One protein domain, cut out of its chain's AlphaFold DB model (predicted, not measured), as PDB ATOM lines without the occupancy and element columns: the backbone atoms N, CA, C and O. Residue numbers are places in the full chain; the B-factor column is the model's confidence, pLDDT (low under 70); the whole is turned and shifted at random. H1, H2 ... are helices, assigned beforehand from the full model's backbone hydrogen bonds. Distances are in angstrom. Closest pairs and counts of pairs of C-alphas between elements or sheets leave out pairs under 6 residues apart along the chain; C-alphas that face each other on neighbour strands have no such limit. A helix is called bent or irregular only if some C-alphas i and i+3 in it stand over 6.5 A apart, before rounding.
ATOM      1  N   PRO A 510       8.936  45.071 -22.159       42.44
ATOM      2  CA  PRO A 510       9.577  46.175 -22.880       42.44
ATOM      3  C   PRO A 510      11.100  46.185 -22.733       42.44
ATOM      4  O   PRO A 510      11.813  46.563 -23.666       42.44
ATOM      5  N   LYS A 511      11.623  45.757 -21.573       44.84
ATOM      6  CA  LYS A 511      13.070  45.639 -21.340       44.84
ATOM      7  C   LYS A 511      13.682  44.537 -22.200       44.84
ATOM      8  O   LYS A 511      14.692  44.803 -22.849       44.84
ATOM      9  N   GLN A 512      13.066  43.359 -22.275       40.31
ATOM     10  CA  GLN A 512      13.511  42.271 -23.145       40.31
ATOM     11  C   GLN A 512      13.366  42.636 -24.626       40.31
ATOM     12  O   GLN A 512      14.327  42.455 -25.371       40.31
ATOM     13  N   THR A 513      12.258  43.247 -25.064       43.56
ATOM     14  CA  THR A 513      12.103  43.672 -26.471       43.56
ATOM     15  C   THR A 513      13.090  44.779 -26.848       43.56
ATOM     16  O   THR A 513      13.628  44.768 -27.959       43.56
ATOM     17  N   SER A 514      13.382  45.724 -25.941       53.50
ATOM     18  CA  SER A 514      14.422  46.743 -26.162       53.50
ATOM     19  C   SER A 514      15.811  46.119 -26.255       53.50
ATOM     20  O   SER A 514      16.547  46.421 -27.187       53.50
ATOM     21  N   TRP A 515      16.121  45.160 -25.379       60.22
ATOM     22  CA  TRP A 515      17.394  44.452 -25.387       60.22
ATOM     23  C   TRP A 515      17.586  43.635 -26.669       60.22
ATOM     24  O   TRP A 515      18.665  43.693 -27.258       60.22
ATOM     25  N   VAL A 516      16.554  42.929 -27.152       57.06
ATOM     26  CA  VAL A 516      16.616  42.196 -28.430       57.06
ATOM     27  C   VAL A 516      16.777  43.164 -29.602       57.06
ATOM     28  O   VAL A 516      17.623  42.936 -30.464       57.06
ATOM     29  N   THR A 517      16.033  44.274 -29.619       64.69
ATOM     30  CA  THR A 517      16.141  45.302 -30.670       64.69
ATOM     31  C   THR A 517      17.542  45.918 -30.706       64.69
ATOM     32  O   THR A 517      18.160  45.983 -31.770       64.69
ATOM     33  N   ASP A 518      18.075  46.314 -29.551       72.88
ATOM     34  CA  ASP A 518      19.411  46.897 -29.413       72.88
ATOM     35  C   ASP A 518      20.492  45.882 -29.796       72.88
ATOM     36  O   ASP A 518      21.453  46.218 -30.491       72.88
ATOM     37  N   THR A 519      20.309  44.617 -29.415       71.94
ATOM     38  CA  THR A 519      21.206  43.512 -29.774       71.94
ATOM     39  C   THR A 519      21.197  43.243 -31.277       71.94
ATOM     40  O   THR A 519      22.263  43.111 -31.878       71.94
ATOM     41  N   LEU A 520      20.028  43.218 -31.922       72.69
ATOM     42  CA  LEU A 520      19.907  43.045 -33.372       72.69
ATOM     43  C   LEU A 520      20.541  44.216 -34.127       72.69
ATOM     44  O   LEU A 520      21.340  43.995 -35.037       72.69
ATOM     45  N   GLN A 521      20.267  45.459 -33.721       80.38
ATOM     46  CA  GLN A 521      20.891  46.651 -34.308       80.38
ATOM     47  C   GLN A 521      22.413  46.631 -34.156       80.38
ATOM     48  O   GLN A 521      23.150  46.937 -35.100       80.38
ATOM     49  N   LYS A 522      22.895  46.237 -32.977       84.00
ATOM     50  CA  LYS A 522      24.316  46.083 -32.675       84.00
ATOM     51  C   LYS A 522      24.962  45.003 -33.540       84.00
ATOM     52  O   LYS A 522      26.003  45.272 -34.138       84.00
ATOM     53  N   ASN A 523      24.332  43.839 -33.682       80.75
ATOM     54  CA  ASN A 523      24.822  42.748 -34.526       80.75
ATOM     55  C   ASN A 523      24.840  43.146 -36.005       80.75
ATOM     56  O   ASN A 523      25.862  42.975 -36.662       80.75
ATOM     57  N   ILE A 524      23.787  43.791 -36.518       85.12
ATOM     58  CA  ILE A 524      23.764  44.342 -37.886       85.12
ATOM     59  C   ILE A 524      24.933  45.308 -38.092       85.12
ATOM     60  O   ILE A 524      25.637  45.238 -39.102       85.12
ATOM     61  N   LYS A 525      25.185  46.198 -37.125       89.88
ATOM     62  CA  LYS A 525      26.299  47.151 -37.182       89.88
ATOM     63  C   LYS A 525      27.657  46.444 -37.167       89.88
ATOM     64  O   LYS A 525      28.530  46.816 -37.954       89.88
ATOM     65  N   LEU A 526      27.840  45.430 -36.320       86.00
ATOM     66  CA  LEU A 526      29.060  44.619 -36.264       86.00
ATOM     67  C   LEU A 526      29.291  43.875 -37.581       86.00
ATOM     68  O   LEU A 526      30.370  44.010 -38.150       86.00
ATOM     69  N   ILE A 527      28.277  43.183 -38.111       90.62
ATOM     70  CA  ILE A 527      28.335  42.459 -39.390       90.62
ATOM     71  C   ILE A 527      28.677  43.427 -40.528       90.62
ATOM     72  O   ILE A 527      29.572  43.144 -41.323       90.62
ATOM     73  N   LYS A 528      28.034  44.603 -40.604       90.88
ATOM     74  CA  LYS A 528      28.356  45.626 -41.618       90.88
ATOM     75  C   LYS A 528      29.816  46.072 -41.531       90.88
ATOM     76  O   LYS A 528      30.479  46.139 -42.565       90.88
ATOM     77  N   THR A 529      30.311  46.312 -40.319       92.81
ATOM     78  CA  THR A 529      31.629  46.922 -40.076       92.81
ATOM     79  C   THR A 529      32.786  45.930 -40.194       92.81
ATOM     80  O   THR A 529      33.804  46.262 -40.795       92.81
ATOM     81  N   TYR A 530      32.641  44.715 -39.662       93.25
ATOM     82  CA  TYR A 530      33.731  43.747 -39.522       93.25
ATOM     83  C   TYR A 530      33.413  42.449 -40.274       93.25
ATOM     84  O   TYR A 530      32.406  41.793 -40.017       93.25
ATOM     85  N   ASP A 531      34.287  42.049 -41.201       93.50
ATOM     86  CA  ASP A 531      34.123  40.806 -41.977       93.50
ATOM     87  C   ASP A 531      34.151  39.550 -41.086       93.50
ATOM     88  O   ASP A 531      33.389  38.606 -41.270       93.50
ATOM     89  N   THR A 532      34.966  39.579 -40.036       93.06
ATOM     90  CA  THR A 532      35.053  38.518 -39.026       93.06
ATOM     91  C   THR A 532      33.785  38.399 -38.184       93.06
ATOM     92  O   THR A 532      33.410  37.282 -37.835       93.06
ATOM     93  N   ALA A 533      33.069  39.501 -37.920       89.75
ATOM     94  CA  ALA A 533      31.760  39.447 -37.260       89.75
ATOM     95  C   ALA A 533      30.741  38.729 -38.149       89.75
ATOM     96  O   ALA A 533      30.012  37.868 -37.669       89.75
ATOM     97  N   PHE A 534      30.728  39.040 -39.449       93.94
ATOM     98  CA  PHE A 534      29.906  38.332 -40.431       93.94
ATOM     99  C   PHE A 534      30.178  36.819 -40.408       93.94
ATOM    100  O   PHE A 534      29.255  36.029 -40.201       93.94
ATOM    101  N   LYS A 535      31.442  36.415 -40.573       94.31
ATOM    102  CA  LYS A 535      31.828  34.998 -40.605       94.31
ATOM    103  C   LYS A 535      31.501  34.279 -39.295       94.31
ATOM    104  O   LYS A 535      31.077  33.127 -39.319       94.31
ATOM    105  N   PHE A 536      31.658  34.961 -38.161       89.12
ATOM    106  CA  PHE A 536      31.304  34.428 -36.850       89.12
ATOM    107  C   PHE A 536      29.789  34.241 -36.688       89.12
ATOM    108  O   PHE A 536      29.349  33.155 -36.327       89.12
ATOM    109  N   HIS A 537      28.975  35.247 -37.018       86.25
ATOM    110  CA  HIS A 537      27.513  35.125 -36.957       86.25
ATOM    111  C   HIS A 537      26.976  34.056 -37.917       86.25
ATOM    112  O   HIS A 537      26.034  33.344 -37.575       86.25
ATOM    113  N   TYR A 538      27.592  33.892 -39.094       90.56
ATOM    114  CA  TYR A 538      27.265  32.794 -40.006       90.56
ATOM    115  C   TYR A 538      27.607  31.431 -39.388       90.56
ATOM    116  O   TYR A 538      26.809  30.499 -39.466       90.56
ATOM    117  N   LEU A 539      28.773  31.314 -38.739       88.94
ATOM    118  CA  LEU A 539      29.175  30.103 -38.025       88.94
ATOM    119  C   LEU A 539      28.180  29.744 -36.907       88.94
ATOM    120  O   LEU A 539      27.788  28.583 -36.804       88.94
ATOM    121  N   GLU A 540      27.743  30.720 -36.107       83.38
ATOM    122  CA  GLU A 540      26.752  30.498 -35.045       83.38
ATOM    123  C   GLU A 540      25.401  30.036 -35.578       83.38
ATOM    124  O   GLU A 540      24.784  29.142 -34.994       83.38
ATOM    125  N   LYS A 541      24.955  30.643 -36.679       86.00
ATOM    126  CA  LYS A 541      23.656  30.366 -37.284       86.00
ATOM    127  C   LYS A 541      23.618  28.995 -37.958       86.00
ATOM    128  O   LYS A 541      22.727  28.199 -37.686       86.00
ATOM    129  N   GLU A 542      24.571  28.725 -38.844       88.38
ATOM    130  CA  GLU A 542      24.536  27.542 -39.714       88.38
ATOM    131  C   GLU A 542      25.107  26.292 -39.033       88.38
ATOM    132  O   GLU A 542      24.853  25.171 -39.477       88.38
ATOM    133  N   PHE A 543      25.878  26.462 -37.950       88.81
ATOM    134  CA  PHE A 543      26.516  25.353 -37.239       88.81
ATOM    135  C   PHE A 543      26.385  25.446 -35.705       88.81
ATOM    136  O   PHE A 543      27.389  25.396 -34.981       88.81
ATOM    137  N   PRO A 544      25.151  25.516 -35.169       79.94
ATOM    138  CA  PRO A 544      24.905  25.715 -33.740       79.94
ATOM    139  C   PRO A 544      25.456  24.585 -32.852       79.94
ATOM    140  O   PRO A 544      25.715  24.805 -31.666       79.94
ATOM    141  N   GLN A 545      25.693  23.389 -33.403       83.31
ATOM    142  CA  GLN A 545      26.281  22.250 -32.689       83.31
ATOM    143  C   GLN A 545      27.706  22.509 -32.177       83.31
ATOM    144  O   GLN A 545      28.127  21.871 -31.214       83.31
ATOM    145  N   TYR A 546      28.440  23.453 -32.776       88.31
ATOM    146  CA  TYR A 546      29.785  23.832 -32.324       88.31
ATOM    147  C   TYR A 546      29.778  24.986 -31.329       88.31
ATOM    148  O   TYR A 546      30.832  25.420 -30.879       88.31
ATOM    149  N   SER A 547      28.601  25.469 -30.938       77.62
ATOM    150  CA  SER A 547      28.497  26.709 -30.179       77.62
ATOM    151  C   SER A 547      29.002  26.661 -28.736       77.62
ATOM    152  O   SER A 547      29.111  27.699 -28.094       77.62
ATOM    153  N   SER A 548      29.366  25.477 -28.241       82.69
ATOM    154  CA  SER A 548      30.098  25.291 -26.983       82.69
ATOM    155  C   SER A 548      31.597  25.600 -27.096       82.69
ATOM    156  O   SER A 548      32.262  25.744 -26.071       82.69
ATOM    157  N   LEU A 549      32.141  25.710 -28.313       82.06
ATOM    158  CA  LEU A 549      33.556  26.006 -28.549       82.06
ATOM    159  C   LEU A 549      33.906  27.485 -28.338       82.06
ATOM    160  O   LEU A 549      35.086  27.825 -28.308       82.06
ATOM    161  N   TRP A 550      32.910  28.361 -28.182       82.56
ATOM    162  CA  TRP A 550      33.112  29.794 -28.005       82.56
ATOM    163  C   TRP A 550      32.150  30.396 -26.981       82.56
ATOM    164  O   TRP A 550      31.055  29.898 -26.727       82.56
ATOM    165  N   ASN A 551      32.569  31.504 -26.369       75.00
ATOM    166  CA  ASN A 551      31.776  32.181 -25.352       75.00
ATOM    167  C   ASN A 551      30.798  33.176 -25.998       75.00
ATOM    168  O   ASN A 551      31.148  34.340 -26.217       75.00
ATOM    169  N   LYS A 552      29.559  32.728 -26.247       67.19
ATOM    170  CA  LYS A 552      28.474  33.550 -26.816       67.19
ATOM    171  C   LYS A 552      28.293  34.891 -26.103       67.19
ATOM    172  O   LYS A 552      28.146  35.916 -26.763       67.19
ATOM    173  N   GLN A 553      28.376  34.916 -24.767       66.31
ATOM    174  CA  GLN A 553      28.187  36.144 -23.980       66.31
ATOM    175  C   GLN A 553      29.205  37.230 -24.337       66.31
ATOM    176  O   GLN A 553      28.902  38.415 -24.228       66.31
ATOM    177  N   THR A 554      30.400  36.849 -24.799       71.38
ATOM    178  CA  THR A 554      31.434  37.835 -25.129       71.38
ATOM    179  C   THR A 554      31.030  38.656 -26.347       71.38
ATOM    180  O   THR A 554      31.223  39.865 -26.317       71.38
ATOM    181  N   LEU A 555      30.410  38.043 -27.366       68.38
ATOM    182  CA  LEU A 555      29.968  38.743 -28.577       68.38
ATOM    183  C   LEU A 555      28.783  39.681 -28.293       68.38
ATOM    184  O   LEU A 555      28.796  40.843 -28.704       68.38
ATOM    185  N   PHE A 556      27.813  39.212 -27.499       62.66
ATOM    186  CA  PHE A 556      26.672  40.019 -27.046       62.66
ATOM    187  C   PHE A 556      27.111  41.278 -26.285       62.66
ATOM    188  O   PHE A 556      26.488  42.336 -26.410       62.66
ATOM    189  N   ASN A 557      28.236  41.212 -25.572       73.94
ATOM    190  CA  ASN A 557      28.744  42.307 -24.749       73.94
ATOM    191  C   ASN A 557      29.712  43.261 -25.475       73.94
ATOM    192  O   ASN A 557      30.099  44.264 -24.887       73.94
ATOM    193  N   ILE A 558      30.068  43.040 -26.751       78.88
ATOM    194  CA  ILE A 558      31.063  43.884 -27.456       78.88
ATOM    195  C   ILE A 558      30.524  45.290 -27.704       78.88
ATOM    196  O   ILE A 558      29.788  45.510 -28.658       78.88
ATOM    197  N   GLU A 559      30.876  46.272 -26.885       79.75
ATOM    198  CA  GLU A 559      30.538  47.666 -27.175       79.75
ATOM    199  C   GLU A 559      31.172  48.131 -28.491       79.75
ATOM    200  O   GLU A 559      32.308  47.783 -28.806       79.75
ATOM    201  N   PHE A 560      30.443  48.933 -29.272       75.94
ATOM    202  CA  PHE A 560      30.941  49.450 -30.547       75.94
ATOM    203  C   PHE A 560      31.947  50.587 -30.309       75.94
ATOM    204  O   PHE A 560      31.628  51.766 -30.452       75.94
ATOM    205  N   ASN A 561      33.158  50.215 -29.908       82.31
ATOM    206  CA  ASN A 561      34.274  51.102 -29.604       82.31
ATOM    207  C   ASN A 561      35.544  50.652 -30.361       82.31
ATOM    208  O   ASN A 561      35.506  49.721 -31.168       82.31
ATOM    209  N   ALA A 562      36.676  51.315 -30.112       79.50
ATOM    210  CA  ALA A 562      37.943  51.009 -30.784       79.50
ATOM    211  C   ALA A 562      38.482  49.584 -30.509       79.50
ATOM    212  O   ALA A 562      39.357  49.113 -31.232       79.50
ATOM    213  N   GLU A 563      37.977  48.885 -29.488       87.69
ATOM    214  CA  GLU A 563      38.368  47.512 -29.148       87.69
ATOM    215  C   GLU A 563      37.451  46.445 -29.760       87.69
ATOM    216  O   GLU A 563      37.792  45.257 -29.729       87.69
ATOM    217  N   ALA A 564      36.320  46.846 -30.351       85.62
ATOM    218  CA  ALA A 564      35.341  45.930 -30.927       85.62
ATOM    219  C   ALA A 564      35.963  45.036 -32.005       85.62
ATOM    220  O   ALA A 564      35.838  43.816 -31.940       85.62
ATOM    221  N   GLU A 565      36.707  45.630 -32.942       89.12
ATOM    222  CA  GLU A 565      37.388  44.904 -34.017       89.12
ATOM    223  C   GLU A 565      38.353  43.850 -33.468       89.12
ATOM    224  O   GLU A 565      38.331  42.691 -33.879       89.12
ATOM    225  N   ARG A 566      39.177  44.234 -32.485       90.94
ATOM    226  CA  ARG A 566      40.147  43.331 -31.856       90.94
ATOM    227  C   ARG A 566      39.443  42.161 -31.170       90.94
ATOM    228  O   ARG A 566      39.897  41.026 -31.291       90.94
ATOM    229  N   THR A 567      38.350  42.437 -30.466       89.12
ATOM    230  CA  THR A 567      37.593  41.430 -29.713       89.12
ATOM    231  C   THR A 567      36.886  40.453 -30.649       89.12
ATOM    232  O   THR A 567      37.026  39.243 -30.471       89.12
ATOM    233  N   VAL A 568      36.212  40.954 -31.689       88.56
ATOM    234  CA  VAL A 568      35.575  40.132 -32.732       88.56
ATOM    235  C   VAL A 568      36.613  39.274 -33.458       88.56
ATOM    236  O   VAL A 568      36.424  38.067 -33.589       88.56
ATOM    237  N   ASN A 569      37.733  39.865 -33.890       91.69
ATOM    238  CA  ASN A 569      38.799  39.136 -34.583       91.69
ATOM    239  C   ASN A 569      39.374  38.018 -33.712       91.69
ATOM    240  O   ASN A 569      39.621  36.919 -34.210       91.69
ATOM    241  N   LYS A 570      39.565  38.281 -32.415       91.56
ATOM    242  CA  LYS A 570      40.051  37.281 -31.465       91.56
ATOM    243  C   LYS A 570      39.047  36.141 -31.291       91.56
ATOM    244  O   LYS A 570      39.429  34.994 -31.466       91.56
ATOM    245  N   LEU A 571      37.774  36.447 -31.026       88.81
ATOM    246  CA  LEU A 571      36.706  35.443 -30.900       88.81
ATOM    247  C   LEU A 571      36.593  34.564 -32.144       88.81
ATOM    248  O   LEU A 571      36.509  33.342 -32.031       88.81
ATOM    249  N   TYR A 572      36.625  35.182 -33.324       92.19
ATOM    250  CA  TYR A 572      36.622  34.465 -34.591       92.19
ATOM    251  C   TYR A 572      37.836  33.541 -34.710       92.19
ATOM    252  O   TYR A 572      37.668  32.345 -34.933       92.19
ATOM    253  N   THR A 573      39.043  34.062 -34.483       93.38
ATOM    254  CA  THR A 573      40.287  33.281 -34.569       93.38
ATOM    255  C   THR A 573      40.271  32.096 -33.603       93.38
ATOM    256  O   THR A 573      40.477  30.964 -34.033       93.38
ATOM    257  N   ASP A 574      39.936  32.329 -32.330       92.38
ATOM    258  CA  ASP A 574      39.865  31.293 -31.295       92.38
ATOM    259  C   ASP A 574      38.860  30.187 -31.684       92.38
ATOM    260  O   ASP A 574      39.127  28.995 -31.506       92.38
ATOM    261  N   SER A 575      37.728  30.566 -32.287       90.44
ATOM    262  CA  SER A 575      36.690  29.625 -32.740       90.44
ATOM    263  C   SER A 575      37.138  28.799 -33.942       90.44
ATOM    264  O   SER A 575      36.919  27.587 -33.990       90.44
ATOM    265  N   MET A 576      37.809  29.431 -34.905       95.00
ATOM    266  CA  MET A 576      38.357  28.749 -36.077       95.00
ATOM    267  C   MET A 576      39.471  27.778 -35.679       95.00
ATOM    268  O   MET A 576      39.512  26.647 -36.168       95.00
ATOM    269  N   GLU A 577      40.330  28.163 -34.735       95.19
ATOM    270  CA  GLU A 577      41.340  27.271 -34.164       95.19
ATOM    271  C   GLU A 577      40.715  26.087 -33.421       95.19
ATOM    272  O   GLU A 577      41.189  24.956 -33.564       95.19
ATOM    273  N   ALA A 578      39.642  26.315 -32.657       92.31
ATOM    274  CA  ALA A 578      38.920  25.256 -31.957       92.31
ATOM    275  C   ALA A 578      38.309  24.237 -32.935       92.31
ATOM    276  O   ALA A 578      38.506  23.032 -32.760       92.31
ATOM    277  N   LEU A 579      37.660  24.705 -34.006       93.56
ATOM    278  CA  LEU A 579      37.114  23.852 -35.071       93.56
ATOM    279  C   LEU A 579      38.205  23.033 -35.773       93.56
ATOM    280  O   LEU A 579      38.060  21.827 -35.982       93.56
ATOM    281  N   VAL A 580      39.336  23.667 -36.106       95.06
ATOM    282  CA  VAL A 580      40.475  22.977 -36.730       95.06
ATOM    283  C   VAL A 580      41.062  21.921 -35.794       95.06
ATOM    284  O   VAL A 580      41.406  20.829 -36.256       95.06
ATOM    285  N   ARG A 581      41.156  22.214 -34.491       95.62
ATOM    286  CA  ARG A 581      41.678  21.298 -33.464       95.62
ATOM    287  C   ARG A 581      40.773  20.091 -33.248       95.62
ATOM    288  O   ARG A 581      41.287  18.993 -33.055       95.62
ATOM    289  N   GLN A 582      39.456  20.281 -33.296       93.56
ATOM    290  CA  GLN A 582      38.486  19.192 -33.181       93.56
ATOM    291  C   GLN A 582      38.586  18.205 -34.360       93.56
ATOM    292  O   GLN A 582      38.335  17.012 -34.188       93.56
ATOM    293  N   GLY A 583      39.028  18.672 -35.533       93.69
ATOM    294  CA  GLY A 583      39.276  17.829 -36.703       93.69
ATOM    295  C   GLY A 583      37.991  17.336 -37.382       93.69
ATOM    296  O   GLY A 583      36.898  17.822 -37.112       93.69
ATOM    297  N   GLY A 584      38.128  16.387 -38.314       95.25
ATOM    298  CA  GLY A 584      36.985  15.782 -39.014       95.25
ATOM    299  C   GLY A 584      36.077  16.809 -39.704       95.25
ATOM    300  O   GLY A 584      36.556  17.701 -40.402       95.25
ATOM    301  N   GLU A 585      34.768  16.682 -39.484       92.06
ATOM    302  CA  GLU A 585      33.744  17.578 -40.040       92.06
ATOM    303  C   GLU A 585      33.901  19.033 -39.568       92.06
ATOM    304  O   GLU A 585      33.690  19.953 -40.357       92.06
ATOM    305  N   ALA A 586      34.350  19.264 -38.329       91.12
ATOM    306  CA  ALA A 586      34.559  20.610 -37.786       91.12
ATOM    307  C   ALA A 586      35.631  21.386 -38.572       91.12
ATOM    308  O   ALA A 586      35.488  22.577 -38.850       91.12
ATOM    309  N   LYS A 587      36.681  20.690 -39.027       95.06
ATOM    310  CA  LYS A 587      37.723  21.281 -39.877       95.06
ATOM    311  C   LYS A 587      37.200  21.666 -41.265       95.06
ATOM    312  O   LYS A 587      37.649  22.664 -41.827       95.06
ATOM    313  N   GLU A 588      36.269  20.898 -41.828       95.88
ATOM    314  CA  GLU A 588      35.633  21.250 -43.104       95.88
ATOM    315  C   GLU A 588      34.670  22.434 -42.947       95.88
ATOM    316  O   GLU A 588      34.616  23.292 -43.828       95.88
ATOM    317  N   VAL A 589      34.001  22.556 -41.795       93.81
ATOM    318  CA  VAL A 589      33.228  23.760 -41.445       93.81
ATOM    319  C   VAL A 589      34.132  24.989 -41.405       93.81
ATOM    320  O   VAL A 589      33.822  25.971 -42.072       93.81
ATOM    321  N   ALA A 590      35.292  24.920 -40.744       94.81
ATOM    322  CA  ALA A 590      36.263  26.019 -40.742       94.81
ATOM    323  C   ALA A 590      36.661  26.446 -42.171       94.81
ATOM    324  O   ALA A 590      36.642  27.628 -42.503       94.81
ATOM    325  N   LYS A 591      36.936  25.496 -43.075       95.81
ATOM    326  CA  LYS A 591      37.215  25.835 -44.484       95.81
ATOM    327  C   LYS A 591      36.026  26.499 -45.177       95.81
ATOM    328  O   LYS A 591      36.225  27.445 -45.930       95.81
ATOM    329  N   LYS A 592      34.804  26.010 -44.940       95.50
ATOM    330  CA  LYS A 592      33.584  26.574 -45.537       95.50
ATOM    331  C   LYS A 592      33.354  28.018 -45.087       95.50
ATOM    332  O   LYS A 592      33.016  28.846 -45.923       95.50
ATOM    333  N   ILE A 593      33.586  28.325 -43.810       95.12
ATOM    334  CA  ILE A 593      33.462  29.689 -43.274       95.12
ATOM    335  C   ILE A 593      34.471  30.647 -43.923       95.12
ATOM    336  O   ILE A 593      34.133  31.792 -44.214       95.12
ATOM    337  N   GLU A 594      35.696  30.197 -44.208       96.00
ATOM    338  CA  GLU A 594      36.696  31.047 -44.877       96.00
ATOM    339  C   GLU A 594      36.378  31.345 -46.346       96.00
ATOM    340  O   GLU A 594      36.855  32.342 -46.887       96.00
ATOM    341  N   LEU A 595      35.559  30.507 -46.987       96.25
ATOM    342  CA  LEU A 595      35.117  30.686 -48.372       96.25
ATOM    343  C   LEU A 595      33.901  31.614 -48.513       96.25
ATOM    344  O   LEU A 595      33.490  31.899 -49.640       96.25
ATOM    345  N   LEU A 596      33.329  32.077 -47.398       94.75
ATOM    346  CA  LEU A 596      32.222  33.025 -47.413       94.75
ATOM    347  C   LEU A 596      32.641  34.352 -48.046       94.75
ATOM    348  O   LEU A 596      33.755  34.840 -47.842       94.75
ATOM    349  N   ASN A 597      31.730  34.946 -48.808       95.44
ATOM    350  CA  ASN A 597      31.984  36.152 -49.588       95.44
ATOM    351  C   ASN A 597      30.935  37.251 -49.327       95.44
ATOM    352  O   ASN A 597      30.049  37.127 -48.483       95.44
ATOM    353  N   ALA A 598      31.039  38.357 -50.070       93.19
ATOM    354  CA  ALA A 598      30.155  39.510 -49.918       93.19
ATOM    355  C   ALA A 598      28.664  39.193 -50.161       93.19
ATOM    356  O   ALA A 598      27.820  39.785 -49.494       93.19
ATOM    357  N   SER A 599      28.333  38.257 -51.059       92.25
ATOM    358  CA  SER A 599      26.941  37.849 -51.288       92.25
ATOM    359  C   SER A 599      26.365  37.111 -50.083       92.25
ATOM    360  O   SER A 599      25.200  37.313 -49.751       92.25
ATOM    361  N   ASP A 600      27.164  36.274 -49.419       95.06
ATOM    362  CA  ASP A 600      26.739  35.563 -48.207       95.06
ATOM    363  C   ASP A 600      26.509  36.556 -47.059       95.06
ATOM    364  O   ASP A 600      25.543  36.444 -46.301       95.06
ATOM    365  N   LYS A 601      27.364  37.584 -46.978       95.75
ATOM    366  CA  LYS A 601      27.228  38.696 -46.032       95.75
ATOM    367  C   LYS A 601      25.959  39.508 -46.264       95.75
ATOM    368  O   LYS A 601      25.270  39.832 -45.302       95.75
ATOM    369  N   GLU A 602      25.644  39.837 -47.513       90.38
ATOM    370  CA  GLU A 602      24.426  40.572 -47.863       90.38
ATOM    371  C   GLU A 602      23.162  39.751 -47.569       90.38
ATOM    372  O   GLU A 602      22.202  40.288 -47.019       90.38
ATOM    373  N   ALA A 603      23.185  38.442 -47.843       87.25
ATOM    374  CA  ALA A 603      22.088  37.539 -47.500       87.25
ATOM    375  C   ALA A 603      21.841  37.489 -45.983       87.25
ATOM    376  O   ALA A 603      20.702  37.662 -45.547       87.25
ATOM    377  N   LEU A 604      22.904  37.335 -45.183       88.31
ATOM    378  CA  LEU A 604      22.805  37.329 -43.721       88.31
ATOM    379  C   LEU A 604      22.319  38.681 -43.175       88.31
ATOM    380  O   LEU A 604      21.475  38.724 -42.284       88.31
ATOM    381  N   LEU A 605      22.819  39.799 -43.714       88.38
ATOM    382  CA  LEU A 605      22.377  41.137 -43.309       88.38
ATOM    383  C   LEU A 605      20.896  41.360 -43.592       88.38
ATOM    384  O   LEU A 605      20.192  41.851 -42.716       88.38
ATOM    385  N   LYS A 606      20.421  40.968 -44.776       87.38
ATOM    386  CA  LYS A 606      19.014  41.110 -45.161       87.38
ATOM    387  C   LYS A 606      18.084  40.342 -44.224       87.38
ATOM    388  O   LYS A 606      16.991  40.809 -43.929       87.38
ATOM    389  N   GLU A 607      18.512  39.181 -43.748       79.31
ATOM    390  CA  GLU A 607      17.764  38.374 -42.784       79.31
ATOM    391  C   GLU A 607      17.712  39.023 -41.394       79.31
ATOM    392  O   GLU A 607      16.638  39.130 -40.802       79.31
ATOM    393  N   TYR A 608      18.845  39.526 -40.890       77.56
ATOM    394  CA  TYR A 608      18.880  40.268 -39.625       77.56
ATOM    395  C   TYR A 608      18.066  41.567 -39.703       77.56
ATOM    396  O   TYR A 608      17.359  41.902 -38.756       77.56
ATOM    397  N   GLU A 609      18.141  42.291 -40.822       81.88
ATOM    398  CA  GLU A 609      17.348  43.499 -41.073       81.88
ATOM    399  C   GLU A 609      15.854  43.181 -41.160       81.88
ATOM    400  O   GLU A 609      15.070  43.876 -40.529       81.88
ATOM    401  N   ALA A 610      15.455  42.097 -41.833       71.75
ATOM    402  CA  ALA A 610      14.063  41.645 -41.849       71.75
ATOM    403  C   ALA A 610      13.567  41.250 -40.446       71.75
ATOM    404  O   ALA A 610      12.448  41.587 -40.068       71.75
ATOM    405  N   THR A 611      14.412  40.588 -39.651       68.94
ATOM    406  CA  THR A 611      14.102  40.232 -38.255       68.94
ATOM    407  C   THR A 611      13.926  41.485 -37.393       68.94
ATOM    408  O   THR A 611      12.967  41.588 -36.630       68.94
ATOM    409  N   LEU A 612      14.818  42.471 -37.547       72.06
ATOM    410  CA  LEU A 612      14.731  43.761 -36.863       72.06
ATOM    411  C   LEU A 612      13.494  44.554 -37.300       72.06
ATOM    412  O   LEU A 612      12.806  45.108 -36.447       72.06
ATOM    413  N   ASP A 613      13.200  44.612 -38.598       68.94
ATOM    414  CA  ASP A 613      12.035  45.313 -39.136       68.94
ATOM    415  C   ASP A 613      10.732  44.676 -38.650       68.94
ATOM    416  O   ASP A 613       9.821  45.409 -38.273       68.94
ATOM    417  N   ASN A 614      10.660  43.344 -38.559       65.06
ATOM    418  CA  ASN A 614       9.528  42.646 -37.948       65.06
ATOM    419  C   ASN A 614       9.367  43.041 -36.470       65.06
ATOM    420  O   ASN A 614       8.284  43.453 -36.066       65.06
ATOM    421  N   HIS A 615      10.447  43.032 -35.680       59.59
ATOM    422  CA  HIS A 615      10.418  43.480 -34.278       59.59
ATOM    423  C   HIS A 615      10.039  44.964 -34.112       59.59
ATOM    424  O   HIS A 615       9.301  45.336 -33.198       59.59
ATOM    425  N   LEU A 616      10.517  45.841 -34.997       61.38
ATOM    426  CA  LEU A 616      10.173  47.265 -34.985       61.38
ATOM    427  C   LEU A 616       8.747  47.527 -35.486       61.38
ATOM    428  O   LEU A 616       8.137  48.515 -35.074       61.38
ATOM    429  N   PHE A 617       8.222  46.687 -36.378       52.75
ATOM    430  CA  PHE A 617       6.850  46.752 -36.876       52.75
ATOM    431  C   PHE A 617       5.845  46.316 -35.800       52.75
ATOM    432  O   PHE A 617       4.870  47.033 -35.576       52.75
ATOM    433  N   GLU A 618       6.140  45.240 -35.066       51.09
ATOM    434  CA  GLU A 618       5.420  44.816 -33.851       51.09
ATOM    435  C   GLU A 618       5.319  45.976 -32.843       51.09
ATOM    436  O   GLU A 618       4.223  46.383 -32.453       51.09
ATOM    437  N   LYS A 619       6.444  46.650 -32.550       49.34
ATOM    438  CA  LYS A 619       6.490  47.831 -31.663       49.34
ATOM    439  C   LYS A 619       5.625  49.010 -32.143       49.34
ATOM    440  O   LYS A 619       5.198  49.831 -31.333       49.34
ATOM    441  N   ARG A 620       5.374  49.137 -33.454       44.75
ATOM    442  CA  ARG A 620       4.526  50.205 -34.024       44.75
ATOM    443  C   ARG A 620       3.035  49.873 -33.995       44.75
ATOM    444  O   ARG A 620       2.242  50.812 -33.969       44.75
ATOM    445  N   LYS A 621       2.639  48.595 -33.971       42.84
ATOM    446  CA  LYS A 621       1.224  48.207 -33.819       42.84
ATOM    447  C   LYS A 621       0.683  48.448 -32.407       42.84
ATOM    448  O   LYS A 621      -0.503  48.722 -32.281       42.84
ATOM    449  N   VAL A 622       1.545  48.478 -31.387       37.53
ATOM    450  CA  VAL A 622       1.156  48.791 -29.995       37.53
ATOM    451  C   VAL A 622       0.739  50.266 -29.809       37.53
ATOM    452  O   VAL A 622       0.156  50.627 -28.804       37.53
ATOM    453  N   ASN A 623       0.934  51.137 -30.810       35.59
ATOM    454  CA  ASN A 623       0.461  52.529 -30.777       35.59
ATOM    455  C   ASN A 623      -0.538  52.845 -31.897       35.59
ATOM    456  O   ASN A 623      -0.419  53.850 -32.604       35.59
TER     457      ASN A 623
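AT A GLANCE: This is residues 510 to 623 of the 841 residues of an uncharacterized protein of Lachnospiraceae bacterium (UniProt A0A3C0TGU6). Two long helices, H1 and H7, lie side by side as an arm that makes one end of the long axis, and a helical hairpin, H5 and H6, makes the other end. The shorter H2 sits in the middle between arm and hairpin; the short H3 packs on H5, and the small H4 lies near H1 and H5. The printed part has 114 residues with seven named helices, H1 to H7 in order along the chain, and no named strand: the class is all helix. It is compact, with a radius of gyration of the C-alphas of 15.1 A, yet elongated in outline, 52 by 27 by 24 A.

IN THESE COORDINATES: Find C-alpha 510 at (9.577, 46.175, -22.880); from there H1, residues 510 to 529, runs 28.0 A. H2 follows in residues 531 to 542, 16.5 A long. H3, residues 544 to 549, is irregular: C-alphas 545 and 548 are 7.5 A apart. H4 is residues 552 to 556. Look next at C-alpha 564, (35.341, 45.930, -30.927), where H5 begins; it spans residues 564 to 582 over 27.0 A. H6 is residues 584 to 594, 16.4 A long. H7, residues 598 to 621, covers 34.2 A and ends at C-alpha 621, (1.224, 48.207, -33.819).

HOW THE PARTS SIT: Begin at H2, the hub. Its residues 533 to 537 touch H1 only at the corner, with Ile 527 and Phe 534 the closest C-alphas at 4.5 A. Its residues 532 to 536 touch H5 at a steep tilt of 48 degrees, the same way; the closest C-alphas, of Phe 536 and Tyr 572, are 5.8 A apart. Its residues 535 to 539 touch H6, closest at the C-alphas of Lys 535 and Ile 593, 6.2 A. H2 and H7 only just touch, with 3 pairs of C-alphas within 8 A, the closest being Phe 534 and Lys 601 at 6.2 A. H1 and H7 touch at a shallow tilt of 23 degrees, opposite ways; the C-alphas of Leu 520 and Leu 612 come closest, 6.3 A. H5 and H6 form a hairpin at a shallow tilt of 31 degrees, with the C-alphas of Val 580 and Lys 587 closest at 4.5 A. H3 touches H5 about perpendicular, at 80 degrees, the C-alphas of Leu 549 and Ser 575 being closest at 6.4 A. H4 is close to but not clearly touching H1, where the C-alphas of Thr 519 and Phe 556 are closest at 7.0 A, and H5, where those of Leu 555 and Val 568 are closest at 7.1 A. H5 and H7 are apart. In H1, H2, H4, H5 and H7 every O i to N i+4 pair is within hydrogen-bond range; in H6 6 of 7 are, and in H3 0 of 2, beside 2 of 3 O i to N i+3 pairs.

THE WHOLE: The two C-alphas farthest apart, of Gly 584 and Asn 623, are 52.5 A apart. The printed part has no cut and no long link; H4 to H5 is short, the others tight. The mean pLDDT of the printed part is 80.8; look for values under 70 at residues 510 to 517, 552 to 553, 555 to 556, 611 and 613 to 623.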